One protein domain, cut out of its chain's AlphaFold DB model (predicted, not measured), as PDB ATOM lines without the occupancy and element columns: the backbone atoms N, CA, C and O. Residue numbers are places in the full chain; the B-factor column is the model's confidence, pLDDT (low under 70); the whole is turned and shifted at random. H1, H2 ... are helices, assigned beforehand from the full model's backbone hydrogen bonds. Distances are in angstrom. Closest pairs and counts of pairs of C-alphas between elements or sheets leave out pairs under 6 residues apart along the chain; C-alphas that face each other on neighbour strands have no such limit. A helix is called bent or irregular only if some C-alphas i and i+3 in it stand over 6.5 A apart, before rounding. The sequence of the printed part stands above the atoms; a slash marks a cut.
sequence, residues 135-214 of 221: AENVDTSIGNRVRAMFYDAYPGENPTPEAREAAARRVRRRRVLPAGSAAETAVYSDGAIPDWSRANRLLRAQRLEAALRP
ATOM      1  N   ALA A 135     -19.734 -18.354  99.206       53.03
ATOM      2  CA  ALA A 135     -19.453 -17.839  97.861       53.03
ATOM      3  C   ALA A 135     -19.115 -18.958  96.851       53.03
ATOM      4  O   ALA A 135     -19.335 -18.791  95.664       53.03
ATOM      5  N   GLU A 136     -18.651 -20.112  97.327       56.78
ATOM      6  CA  GLU A 136     -18.417 -21.353  96.576       56.78
ATOM      7  C   GLU A 136     -19.721 -21.963  96.010       56.78
ATOM      8  O   GLU A 136     -19.769 -22.354  94.845       56.78
ATOM      9  N   ASN A 137     -20.822 -21.934  96.775       66.19
ATOM     10  CA  ASN A 137     -22.159 -22.322  96.301       66.19
ATOM     11  C   ASN A 137     -22.749 -21.272  95.349       66.19
ATOM     12  O   ASN A 137     -23.431 -21.624  94.388       66.19
ATOM     13  N   VAL A 138     -22.465 -19.985  95.579       70.31
ATOM     14  CA  VAL A 138     -22.835 -18.901  94.650       70.31
ATOM     15  C   VAL A 138     -22.090 -19.066  93.323       70.31
ATOM     16  O   VAL A 138     -22.714 -19.026  92.264       70.31
ATOM     17  N   ASP A 139     -20.782 -19.325  93.371       75.25
ATOM     18  CA  ASP A 139     -19.950 -19.530  92.188       75.25
ATOM     19  C   ASP A 139     -20.366 -20.793  91.430       75.25
ATOM     20  O   ASP A 139     -20.504 -20.745  90.213       75.25
ATOM     21  N   THR A 140     -20.682 -21.883  92.137       78.81
ATOM     22  CA  THR A 140     -21.220 -23.126  91.558       78.81
ATOM     23  C   THR A 140     -22.600 -22.921  90.928       78.81
ATOM     24  O   THR A 140     -22.850 -23.398  89.824       78.81
ATOM     25  N   SER A 141     -23.499 -22.176  91.579       77.88
ATOM     26  CA  SER A 141     -24.837 -21.864  91.055       77.88
ATOM     27  C   SER A 141     -24.761 -21.037  89.767       77.88
ATOM     28  O   SER A 141     -25.378 -21.382  88.754       77.88
ATOM     29  N   ILE A 142     -23.922 -19.995  89.759       81.69
ATOM     30  CA  ILE A 142     -23.633 -19.211  88.553       81.69
ATOM     31  C   ILE A 142     -22.910 -20.086  87.517       81.69
ATOM     32  O   ILE A 142     -23.233 -20.005  86.338       81.69
ATOM     33  N   GLY A 143     -21.997 -20.968  87.930       84.38
ATOM     34  CA  GLY A 143     -21.268 -21.899  87.067       84.38
ATOM     35  C   GLY A 143     -22.195 -22.837  86.299       84.38
ATOM     36  O   GLY A 143     -22.148 -22.871  85.071       84.38
ATOM     37  N   ASN A 144     -23.108 -23.507  87.002       83.81
ATOM     38  CA  ASN A 144     -24.134 -24.375  86.423       83.81
ATOM     39  C   ASN A 144     -25.064 -23.609  85.470       83.81
ATOM     40  O   ASN A 144     -25.418 -24.112  84.403       83.81
ATOM     41  N   ARG A 145     -25.429 -22.366  85.812       82.12
ATOM     42  CA  ARG A 145     -26.261 -21.524  84.945       82.12
ATOM     43  C   ARG A 145     -25.521 -21.066  83.687       82.12
ATOM     44  O   ARG A 145     -26.087 -21.141  82.601       82.12
ATOM     45  N   VAL A 146     -24.271 -20.627  83.816       85.69
ATOM     46  CA  VAL A 146     -23.414 -20.243  82.684       85.69
ATOM     47  C   VAL A 146     -23.183 -21.457  81.779       85.69
ATOM     48  O   VAL A 146     -23.360 -21.331  80.573       85.69
ATOM     49  N   ARG A 147     -22.902 -22.643  82.343       86.88
ATOM     50  CA  ARG A 147     -22.801 -23.920  81.613       86.88
ATOM     51  C   ARG A 147     -24.049 -24.195  80.778       86.88
ATOM     52  O   ARG A 147     -23.945 -24.401  79.573       86.88
ATOM     53  N   ALA A 148     -25.229 -24.125  81.398       84.00
ATOM     54  CA  ALA A 148     -26.499 -24.336  80.707       84.00
ATOM     55  C   ALA A 148     -26.733 -23.320  79.573       84.00
ATOM     56  O   ALA A 148     -27.179 -23.706  78.497       84.00
ATOM     57  N   MET A 149     -26.395 -22.041  79.778       83.81
ATOM     58  CA  MET A 149     -26.511 -21.011  78.736       83.81
ATOM     59  C   MET A 149     -25.508 -21.219  77.591       83.81
ATOM     60  O   MET A 149     -25.873 -21.058  76.430       83.81
ATOM     61  N   PHE A 150     -24.270 -21.632  77.886       86.19
ATOM     62  CA  PHE A 150     -23.283 -21.995  76.862       86.19
ATOM     63  C   PHE A 150     -23.760 -23.180  76.016       86.19
ATOM     64  O   PHE A 150     -23.701 -23.100  74.793       86.19
ATOM     65  N   TYR A 151     -24.281 -24.238  76.641       84.31
ATOM     66  CA  TYR A 151     -24.804 -25.406  75.922       84.31
ATOM     67  C   TYR A 151     -26.067 -25.089  75.100       84.31
ATOM     68  O   TYR A 151     -26.284 -25.720  74.069       84.31
ATOM     69  N   ASP A 152     -26.882 -24.117  75.527       82.38
ATOM     70  CA  ASP A 152     -28.068 -23.660  74.789       82.38
ATOM     71  C   ASP A 152     -27.712 -22.794  73.567       82.38
ATOM     72  O   ASP A 152     -28.305 -22.963  72.502       82.38
ATOM     73  N   ALA A 153     -26.735 -21.888  73.700       84.31
ATOM     74  CA  ALA A 153     -26.295 -20.993  72.623       84.31
ATOM     75  C   ALA A 153     -25.369 -21.669  71.597       84.31
ATOM     76  O   ALA A 153     -25.391 -21.309  70.414       84.31
ATOM     77  N   TYR A 154     -24.573 -22.644  72.042       84.12
ATOM     78  CA  TYR A 154     -23.540 -23.315  71.256       84.12
ATOM     79  C   TYR A 154     -23.719 -24.840  71.233       84.12
ATOM     80  O   TYR A 154     -22.856 -25.556  71.744       84.12
ATOM     81  N   PRO A 155     -24.820 -25.361  70.660       79.81
ATOM     82  CA  PRO A 155     -24.995 -26.798  70.522       79.81
ATOM     83  C   PRO A 155     -23.868 -27.385  69.662       79.81
ATOM     84  O   PRO A 155     -23.657 -26.961  68.522       79.81
ATOM     85  N   GLY A 156     -23.156 -28.374  70.204       72.56
ATOM     86  CA  GLY A 156     -22.299 -29.251  69.405       72.56
ATOM     87  C   GLY A 156     -23.121 -30.035  68.381       72.56
ATOM     88  O   GLY A 156     -24.326 -30.230  68.555       72.56
ATOM     89  N   GLU A 157     -22.469 -30.493  67.319       68.44
ATOM     90  CA  GLU A 157     -23.089 -31.273  66.240       68.44
ATOM     91  C   GLU A 157     -23.621 -32.633  66.737       68.44
ATOM     92  O   GLU A 157     -24.667 -33.101  66.288       68.44
ATOM     93  N   ASN A 158     -22.966 -33.218  67.748       67.44
ATOM     94  CA  ASN A 158     -23.432 -34.397  68.486       67.44
ATOM     95  C   ASN A 158     -23.580 -34.078  69.987       67.44
ATOM     96  O   ASN A 158     -22.726 -34.455  70.794       67.44
ATOM     97  N   PRO A 159     -24.651 -33.379  70.406       64.62
ATOM     98  CA  PRO A 159     -24.767 -32.879  71.770       64.62
ATOM     99  C   PRO A 159     -24.927 -34.016  72.789       64.62
ATOM    100  O   PRO A 159     -25.648 -35.003  72.564       64.62
ATOM    101  N   THR A 160     -24.297 -33.853  73.955       68.56
ATOM    102  CA  THR A 160     -24.475 -34.747  75.111       68.56
ATOM    103  C   THR A 160     -25.948 -34.782  75.556       68.56
ATOM    104  O   THR A 160     -26.701 -33.851  75.255       68.56
ATOM    105  N   PRO A 161     -26.404 -35.828  76.276       68.00
ATOM    106  CA  PRO A 161     -27.787 -35.897  76.761       68.00
ATOM    107  C   PRO A 161     -28.206 -34.662  77.579       68.00
ATOM    108  O   PRO A 161     -29.276 -34.108  77.337       68.00
ATOM    109  N   GLU A 162     -27.323 -34.161  78.452       67.19
ATOM    110  CA  GLU A 162     -27.534 -32.921  79.219       67.19
ATOM    111  C   GLU A 162     -27.728 -31.695  78.307       67.19
ATOM    112  O   GLU A 162     -28.648 -30.900  78.503       67.19
ATOM    113  N   ALA A 163     -26.886 -31.551  77.276       62.22
ATOM    114  CA  ALA A 163     -26.974 -30.444  76.327       62.22
ATOM    115  C   ALA A 163     -28.249 -30.516  75.468       62.22
ATOM    116  O   ALA A 163     -28.847 -29.480  75.183       62.22
ATOM    117  N   ARG A 164     -28.720 -31.723  75.113       64.81
ATOM    118  CA  ARG A 164     -30.016 -31.912  74.434       64.81
ATOM    119  C   ARG A 164     -31.184 -31.466  75.302       64.81
ATOM    120  O   ARG A 164     -32.063 -30.765  74.809       64.81
ATOM    121  N   GLU A 165     -31.195 -31.830  76.582       64.44
ATOM    122  CA  GLU A 165     -32.279 -31.444  77.492       64.44
ATOM    123  C   GLU A 165     -32.270 -29.933  77.796       64.44
ATOM    124  O   GLU A 165     -33.323 -29.319  77.981       64.44
ATOM    125  N   ALA A 166     -31.096 -29.294  77.815       60.28
ATOM    126  CA  ALA A 166     -30.984 -27.835  77.859       60.28
ATOM    127  C   ALA A 166     -31.542 -27.188  76.574       60.28
ATOM    128  O   ALA A 166     -32.438 -26.342  76.650       60.28
ATOM    129  N   ALA A 167     -31.085 -27.638  75.402       57.84
ATOM    130  CA  ALA A 167     -31.475 -27.091  74.102       57.84
ATOM    131  C   ALA A 167     -32.956 -27.340  73.738       57.84
ATOM    132  O   ALA A 167     -33.563 -26.544  73.019       57.84
ATOM    133  N   ALA A 168     -33.585 -28.395  74.262       58.81
ATOM    134  CA  ALA A 168     -35.007 -28.668  74.044       58.81
ATOM    135  C   ALA A 168     -35.942 -27.582  74.619       58.81
ATOM    136  O   ALA A 168     -37.111 -27.516  74.242       58.81
ATOM    137  N   ARG A 169     -35.455 -26.725  75.530       57.31
ATOM    138  CA  ARG A 169     -36.293 -25.787  76.299       57.31
ATOM    139  C   ARG A 169     -36.340 -24.348  75.761       57.31
ATOM    140  O   ARG A 169     -37.048 -23.530  76.352       57.31
ATOM    141  N   ARG A 170     -35.606 -23.994  74.691       55.00
ATOM    142  CA  ARG A 170     -35.505 -22.603  74.173       55.00
ATOM    143  C   ARG A 170     -35.385 -22.514  72.643       55.00
ATOM    144  O   ARG A 170     -34.962 -23.457  71.987       55.00
ATOM    145  N   VAL A 171     -35.763 -21.354  72.088       51.12
ATOM    146  CA  VAL A 171     -35.852 -21.054  70.632       51.12
ATOM    147  C   VAL A 171     -34.981 -19.834  70.253       51.12
ATOM    148  O   VAL A 171     -35.314 -19.055  69.365       51.12
ATOM    149  N   ARG A 172     -33.893 -19.571  70.992       58.62
ATOM    150  CA  ARG A 172     -33.044 -18.376  70.790       58.62
ATOM    151  C   ARG A 172     -31.938 -18.606  69.749       58.62
ATOM    152  O   ARG A 172     -31.730 -19.728  69.294       58.62
ATOM    153  N   ARG A 173     -31.268 -17.516  69.334       66.00
ATOM    154  CA  ARG A 173     -30.161 -17.538  68.356       66.00
ATOM    155  C   ARG A 173     -29.101 -18.552  68.795       66.00
ATOM    156  O   ARG A 173     -28.563 -18.437  69.890       66.00
ATOM    157  N   ARG A 174     -28.794 -19.507  67.917       76.81
ATOM    158  CA  ARG A 174     -27.831 -20.589  68.141       76.81
ATOM    159  C   ARG A 174     -26.732 -20.560  67.099       76.81
ATOM    160  O   ARG A 174     -26.999 -20.260  65.937       76.81
ATOM    161  N   ARG A 175     -25.522 -20.936  67.505       80.44
ATOM    162  CA  ARG A 175     -24.395 -21.169  66.601       80.44
ATOM    163  C   ARG A 175     -23.925 -22.605  66.786       80.44
ATOM    164  O   ARG A 175     -23.282 -22.914  67.783       80.44
ATOM    165  N   VAL A 176     -24.291 -23.472  65.842       82.06
ATOM    166  CA  VAL A 176     -23.865 -24.879  65.845       82.06
ATOM    167  C   VAL A 176     -22.343 -24.932  65.742       82.06
ATOM    168  O   VAL A 176     -21.755 -24.226  64.918       82.06
ATOM    169  N   LEU A 177     -21.712 -25.733  66.597       83.50
ATOM    170  CA  LEU A 177     -20.269 -25.944  66.584       83.50
ATOM    171  C   LEU A 177     -19.942 -27.239  65.823       83.50
ATOM    172  O   LEU A 177     -20.521 -28.270  66.166       83.50
ATOM    173  N   PRO A 178     -19.032 -27.216  64.826       81.12
ATOM    174  CA  PRO A 178     -18.626 -28.426  64.114       81.12
ATOM    175  C   PRO A 178     -17.972 -29.442  65.054       81.12
ATOM    176  O   PRO A 178     -17.182 -29.049  65.928       81.12
ATOM    177  N   ALA A 179     -18.253 -30.726  64.837       82.00
ATOM    178  CA  ALA A 179     -17.668 -31.818  65.609       82.00
ATOM    179  C   ALA A 179     -16.127 -31.793  65.564       82.00
ATOM    180  O   ALA A 179     -15.515 -31.604  64.513       82.00
ATOM    181  N   GLY A 180     -15.487 -31.976  66.720       80.75
ATOM    182  CA  GLY A 180     -14.028 -31.972  66.865       80.75
ATOM    183  C   GLY A 180     -13.373 -30.590  66.748       80.75
ATOM    184  O   GLY A 180     -12.147 -30.487  66.801       80.75
ATOM    185  N   SER A 181     -14.148 -29.511  66.599       84.06
ATOM    186  CA  SER A 181     -13.592 -28.159  66.493       84.06
ATOM    187  C   SER A 181     -12.968 -27.667  67.810       84.06
ATOM    188  O   SER A 181     -13.358 -28.051  68.918       84.06
ATOM    189  N   ALA A 182     -12.021 -26.729  67.705       83.94
ATOM    190  CA  ALA A 182     -11.466 -26.038  68.873       83.94
ATOM    191  C   ALA A 182     -12.543 -25.265  69.665       83.94
ATOM    192  O   ALA A 182     -12.442 -25.137  70.886       83.94
ATOM    193  N   ALA A 183     -13.594 -24.799  68.981       84.62
ATOM    194  CA  ALA A 183     -14.757 -24.168  69.594       84.62
ATOM    195  C   ALA A 183     -15.581 -25.173  70.419       84.62
ATOM    196  O   ALA A 183     -15.881 -24.897  71.580       84.62
ATOM    197  N   GLU A 184     -15.893 -26.353  69.865       83.62
ATOM    198  CA  GLU A 184     -16.606 -27.416  70.592       83.62
ATOM    199  C   GLU A 184     -15.797 -27.869  71.815       83.62
ATOM    200  O   GLU A 184     -16.319 -27.933  72.928       83.62
ATOM    201  N   THR A 185     -14.485 -28.051  71.643       83.56
ATOM    202  CA  THR A 185     -13.561 -28.404  72.731       83.56
ATOM    203  C   THR A 185     -13.562 -27.351  73.846       83.56
ATOM    204  O   THR A 185     -13.556 -27.707  75.022       83.56
ATOM    205  N   ALA A 186     -13.616 -26.053  73.523       83.25
ATOM    206  CA  ALA A 186     -13.666 -24.987  74.528       83.25
ATOM    207  C   ALA A 186     -14.960 -25.004  75.368       83.25
ATOM    208  O   ALA A 186     -14.924 -24.680  76.558       83.25
ATOM    209  N   VAL A 187     -16.091 -25.393  74.768       82.94
ATOM    210  CA  VAL A 187     -17.397 -25.460  75.446       82.94
ATOM    211  C   VAL A 187     -17.568 -26.759  76.237       82.94
ATOM    212  O   VAL A 187     -18.031 -26.714  77.374       82.94
ATOM    213  N   TYR A 188     -17.185 -27.902  75.663       81.75
ATOM    214  CA  TYR A 188     -17.560 -29.228  76.171       81.75
ATOM    215  C   TYR A 188     -16.417 -30.044  76.788       81.75
ATOM    216  O   TYR A 188     -16.692 -31.032  77.466       81.75
ATOM    217  N   SER A 189     -15.145 -29.668  76.603       76.25
ATOM    218  CA  SER A 189     -14.040 -30.394  77.242       76.25
ATOM    219  C   SER A 189     -13.877 -29.964  78.697       76.25
ATOM    220  O   SER A 189     -13.399 -28.863  78.977       76.25
ATOM    221  N   ASP A 190     -14.226 -30.856  79.621       67.88
ATOM    222  CA  ASP A 190     -13.908 -30.718  81.050       67.88
ATOM    223  C   ASP A 190     -12.479 -31.199  81.385       67.88
ATOM    224  O   ASP A 190     -11.981 -30.960  82.481       67.88
ATOM    225  N   GLY A 191     -11.786 -31.835  80.430       65.75
ATOM    226  CA  GLY A 191     -10.373 -32.213  80.562       65.75
ATOM    227  C   GLY A 191      -9.391 -31.092  80.192       65.75
ATOM    228  O   GLY A 191      -8.314 -31.002  80.773       65.75
ATOM    229  N   ALA A 192      -9.745 -30.220  79.237       65.50
ATOM    230  CA  ALA A 192      -8.873 -29.131  78.768       65.50
ATOM    231  C   ALA A 192      -9.037 -27.809  79.544       65.50
ATOM    232  O   ALA A 192      -8.180 -26.920  79.447       65.50
ATOM    233  N   ILE A 193     -10.158 -27.663  80.254       73.19
ATOM    234  CA  ILE A 193     -10.425 -26.654  81.282       73.19
ATOM    235  C   ILE A 193     -11.271 -27.377  82.339       73.19
ATOM    236  O   ILE A 193     -12.400 -27.742  82.014       73.19
ATOM    237  N   PRO A 194     -10.770 -27.616  83.563       73.62
ATOM    238  CA  PRO A 194     -11.583 -28.237  84.600       73.62
ATOM    239  C   PRO A 194     -12.737 -27.307  84.985       73.62
ATOM    240  O   PRO A 194     -12.593 -26.089  84.941       73.62
ATOM    241  N   ASP A 195     -13.864 -27.890  85.390       82.75
ATOM    242  CA  ASP A 195     -14.992 -27.204  86.029       82.75
ATOM    243  C   ASP A 195     -15.588 -25.972  85.296       82.75
ATOM    244  O   ASP A 195     -15.342 -25.677  84.118       82.75
ATOM    245  N   TRP A 196     -16.488 -25.296  86.012       85.81
ATOM    246  CA  TRP A 196     -17.124 -24.036  85.636       85.81
ATOM    247  C   TRP A 196     -16.953 -23.004  86.756       85.81
ATOM    248  O   TRP A 196     -17.885 -22.276  87.076       85.81
ATOM    249  N   SER A 197     -15.775 -22.914  87.371       85.44
ATOM    250  CA  SER A 197     -15.379 -21.823  88.274       85.44
ATOM    251  C   SER A 197     -15.266 -20.493  87.522       85.44
ATOM    252  O   SER A 197     -15.257 -20.447  86.286       85.44
ATOM    253  N   ARG A 198     -15.205 -19.374  88.251       81.56
ATOM    254  CA  ARG A 198     -15.206 -18.031  87.644       81.56
ATOM    255  C   ARG A 198     -14.062 -17.795  86.649       81.56
ATOM    256  O   ARG A 198     -14.282 -17.236  85.574       81.56
ATOM    257  N   ALA A 199     -12.848 -18.229  86.992       84.38
ATOM    258  CA  ALA A 199     -11.682 -18.108  86.118       84.38
ATOM    259  C   ALA A 199     -11.844 -18.969  84.854       84.38
ATOM    260  O   ALA A 199     -11.635 -18.492  83.735       84.38
ATOM    261  N   ASN A 200     -12.308 -20.207  85.030       87.69
ATOM    262  CA  ASN A 200     -12.462 -21.178  83.953       87.69
ATOM    263  C   ASN A 200     -13.597 -20.803  82.986       87.69
ATOM    264  O   ASN A 200     -13.423 -20.925  81.776       87.69
ATOM    265  N   ARG A 201     -14.698 -20.212  83.470       88.12
ATOM    266  CA  ARG A 201     -15.749 -19.598  82.630       88.12
ATOM    267  C   ARG A 201     -15.209 -18.529  81.680       88.12
ATOM    268  O   ARG A 201     -15.530 -18.544  80.492       88.12
ATOM    269  N   LEU A 202     -14.383 -17.610  82.184       88.94
ATOM    270  CA  LEU A 202     -13.765 -16.571  81.355       88.94
ATOM    271  C   LEU A 202     -12.764 -17.166  80.356       88.94
ATOM    272  O   LEU A 202     -12.745 -16.739  79.203       88.94
ATOM    273  N   LEU A 203     -11.991 -18.179  80.758       88.19
ATOM    274  CA  LEU A 203     -11.054 -18.875  79.873       88.19
ATOM    275  C   LEU A 203     -11.772 -19.631  78.739       88.19
ATOM    276  O   LEU A 203     -11.367 -19.514  77.581       88.19
ATOM    277  N   ARG A 204     -12.867 -20.348  79.042       89.62
ATOM    278  CA  ARG A 204     -13.740 -20.996  78.041       89.62
ATOM    279  C   ARG A 204     -14.268 -19.965  77.043       89.62
ATOM    280  O   ARG A 204     -14.132 -20.156  75.838       89.62
ATOM    281  N   ALA A 205     -14.784 -18.835  77.535       89.06
ATOM    282  CA  ALA A 205     -15.286 -17.748  76.696       89.06
ATOM    283  C   ALA A 205     -14.207 -17.126  75.789       89.06
ATOM    284  O   ALA A 205     -14.482 -16.843  74.627       89.06
ATOM    285  N   GLN A 206     -12.980 -16.943  76.292       91.25
ATOM    286  CA  GLN A 206     -11.850 -16.420  75.513       91.25
ATOM    287  C   GLN A 206     -11.390 -17.397  74.424       91.25
ATOM    288  O   GLN A 206     -11.188 -16.979  73.285       91.25
ATOM    289  N   ARG A 207     -11.256 -18.693  74.746       89.88
ATOM    290  CA  ARG A 207     -10.914 -19.727  73.753       89.88
ATOM    291  C   ARG A 207     -11.990 -19.842  72.677       89.88
ATOM    292  O   ARG A 207     -11.655 -19.941  71.500       89.88
ATOM    293  N   LEU A 208     -13.262 -19.769  73.067       88.88
ATOM    294  CA  LEU A 208     -14.384 -19.773  72.133       88.88
ATOM    295  C   LEU A 208     -14.369 -18.536  71.225       88.88
ATOM    296  O   LEU A 208     -14.467 -18.680  70.015       88.88
ATOM    297  N   GLU A 209     -14.176 -17.330  71.771       89.75
ATOM    298  CA  GLU A 209     -14.071 -16.114  70.953       89.75
ATOM    299  C   GLU A 209     -12.914 -16.206  69.945       89.75
ATOM    300  O   GLU A 209     -13.095 -15.871  68.779       89.75
ATOM    301  N   ALA A 210     -11.749 -16.712  70.364       88.50
ATOM    302  CA  ALA A 210     -10.605 -16.919  69.478       88.50
ATOM    303  C   ALA A 210     -10.898 -17.942  68.364       88.50
ATOM    304  O   ALA A 210     -10.564 -17.687  67.211       88.50
ATOM    305  N   ALA A 211     -11.562 -19.058  68.686       86.75
ATOM    306  CA  ALA A 211     -11.926 -20.100  67.722       86.75
ATOM    307  C   ALA A 211     -13.052 -19.689  66.750       86.75
ATOM    308  O   ALA A 211     -13.209 -20.310  65.702       86.75
ATOM    309  N   LEU A 212     -13.846 -18.667  67.090       85.50
ATOM    310  CA  LEU A 212     -14.947 -18.161  66.263       85.50
ATOM    311  C   LEU A 212     -14.575 -16.948  65.393       85.50
ATOM    312  O   LEU A 212     -15.418 -16.507  64.600       85.50
ATOM    313  N   ARG A 213     -13.360 -16.399  65.540       86.19
ATOM    314  CA  ARG A 213     -12.841 -15.331  64.671       86.19
ATOM    315  C   ARG A 213     -12.522 -15.894  63.281       86.19
ATOM    316  O   ARG A 213     -11.964 -16.986  63.196       86.19
ATOM    317  N   PRO A 214     -12.834 -15.163  62.195       74.62
ATOM    318  CA  PRO A 214     -12.388 -15.557  60.867       74.62
ATOM    319  C   PRO A 214     -10.857 -15.561  60.825       74.62
ATOM    320  O   PRO A 214     -10.212 -14.637  61.327       74.62
TER     321      PRO A 214
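Overview. This is residues 135 to 214 of the 221 residues of an uncharacterized protein of Microbacterium sediminis (UniProt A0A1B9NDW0). Two long helices, H1 and H4, run the same way roughly side by side and meet along only part of their lengths, while the short helix H3 folds back on H4 as a helical hairpin and comes close to the later half of H1. The other short helix, H2, crosses H1 near its last residues, on the side away from H4, and the stretch of residues 168 to 181 passes round that end of H1 from H2 to H3. The printed part has 80 residues with four named helices, in the order H1, H2, H3, H4, and no named strand; its class is all helix, with 48 of the 80 residues in the helices. The whole is compact, with a radius of gyration of the C-alphas of 12.3 A, and the C-alphas span 35 by 28 by 21 A along their three main axes, a rounded outline.

Along the chain. H1, residues 135 to 153, is the longest helix with 19 residues; it begins with C-alpha 135 at (-19.453, -17.839, 97.861) and ends with C-alpha 153 at (-26.295, -20.993, 72.623), 26.3 A away. After 7 residues comes H2, residues 161 to 167, which measures 9.9 A from first to last C-alpha. Residues 168 to 181 belong to no named element. H3, residues 182 to 188, begins with C-alpha 182 at (-11.466, -26.038, 68.873) and is 10.0 A long. Nine residues further on, H4, residues 198 to 212, runs 21.4 A and ends with C-alpha 212 at (-14.947, -18.161, 66.263). No helix is bent or irregular.

Arrangement. H1 touches H2 with residues 148 to 152 alone; the closest C-alphas are those of Asp 152 and Ala 167, 4.9 A apart. Their lines are about perpendicular, at 76 degrees. H1 touches H4 with residues 139 to 146 alone, and H4 meets it there with residues 198 to 201 alone. The closest C-alphas of these two helices, those of Asp 139 and Arg 198, are 6.7 A apart. H1 and H4 run the same way at a shallow tilt of 19 degrees, with their centres 14.1 A apart. H1 and H3 are close but not clearly touching: their closest C-alphas, those of Phe 150 and Val 187, are 7.0 A apart. These two run opposite ways at a steep tilt of 53 degrees. H3 and H4 form a helical hairpin and touch with 13 pairs of C-alphas within 8 A, the closest being those of Ala 183 and Leu 208, 5.1 A apart. They run opposite ways at a shallow tilt of 33 degrees, only just short of steep, with their centres 9.2 A apart. Two of the three touching pairs of helices are at a shallow tilt, and the helix packing is mostly aligned, but only just. H2 is apart from both H3 and H4. In H1, H2, H3 and H4 every pair of O of residue i and N of residue i+4 is within hydrogen-bond range.

Size, cuts and confidence. The two C-alphas farthest apart are those of Ala 135 and Pro 214, the first and last printed residues, at 37.7 A. The printed part has no cut. The link from H2 to H3, with 14 residues, is long, and its C-alphas lie 10 to 17 A from the mean of the C-alphas. The links from H1 to H2 and from H3 to H4 are short. The mean pLDDT of the printed part is 77.2. It is under 70 in 23 residues, namely 135 to 137, 157 to 173 and 190 to 192. Of the helices, H2 has a mean pLDDT of 64 and H4 one of 88.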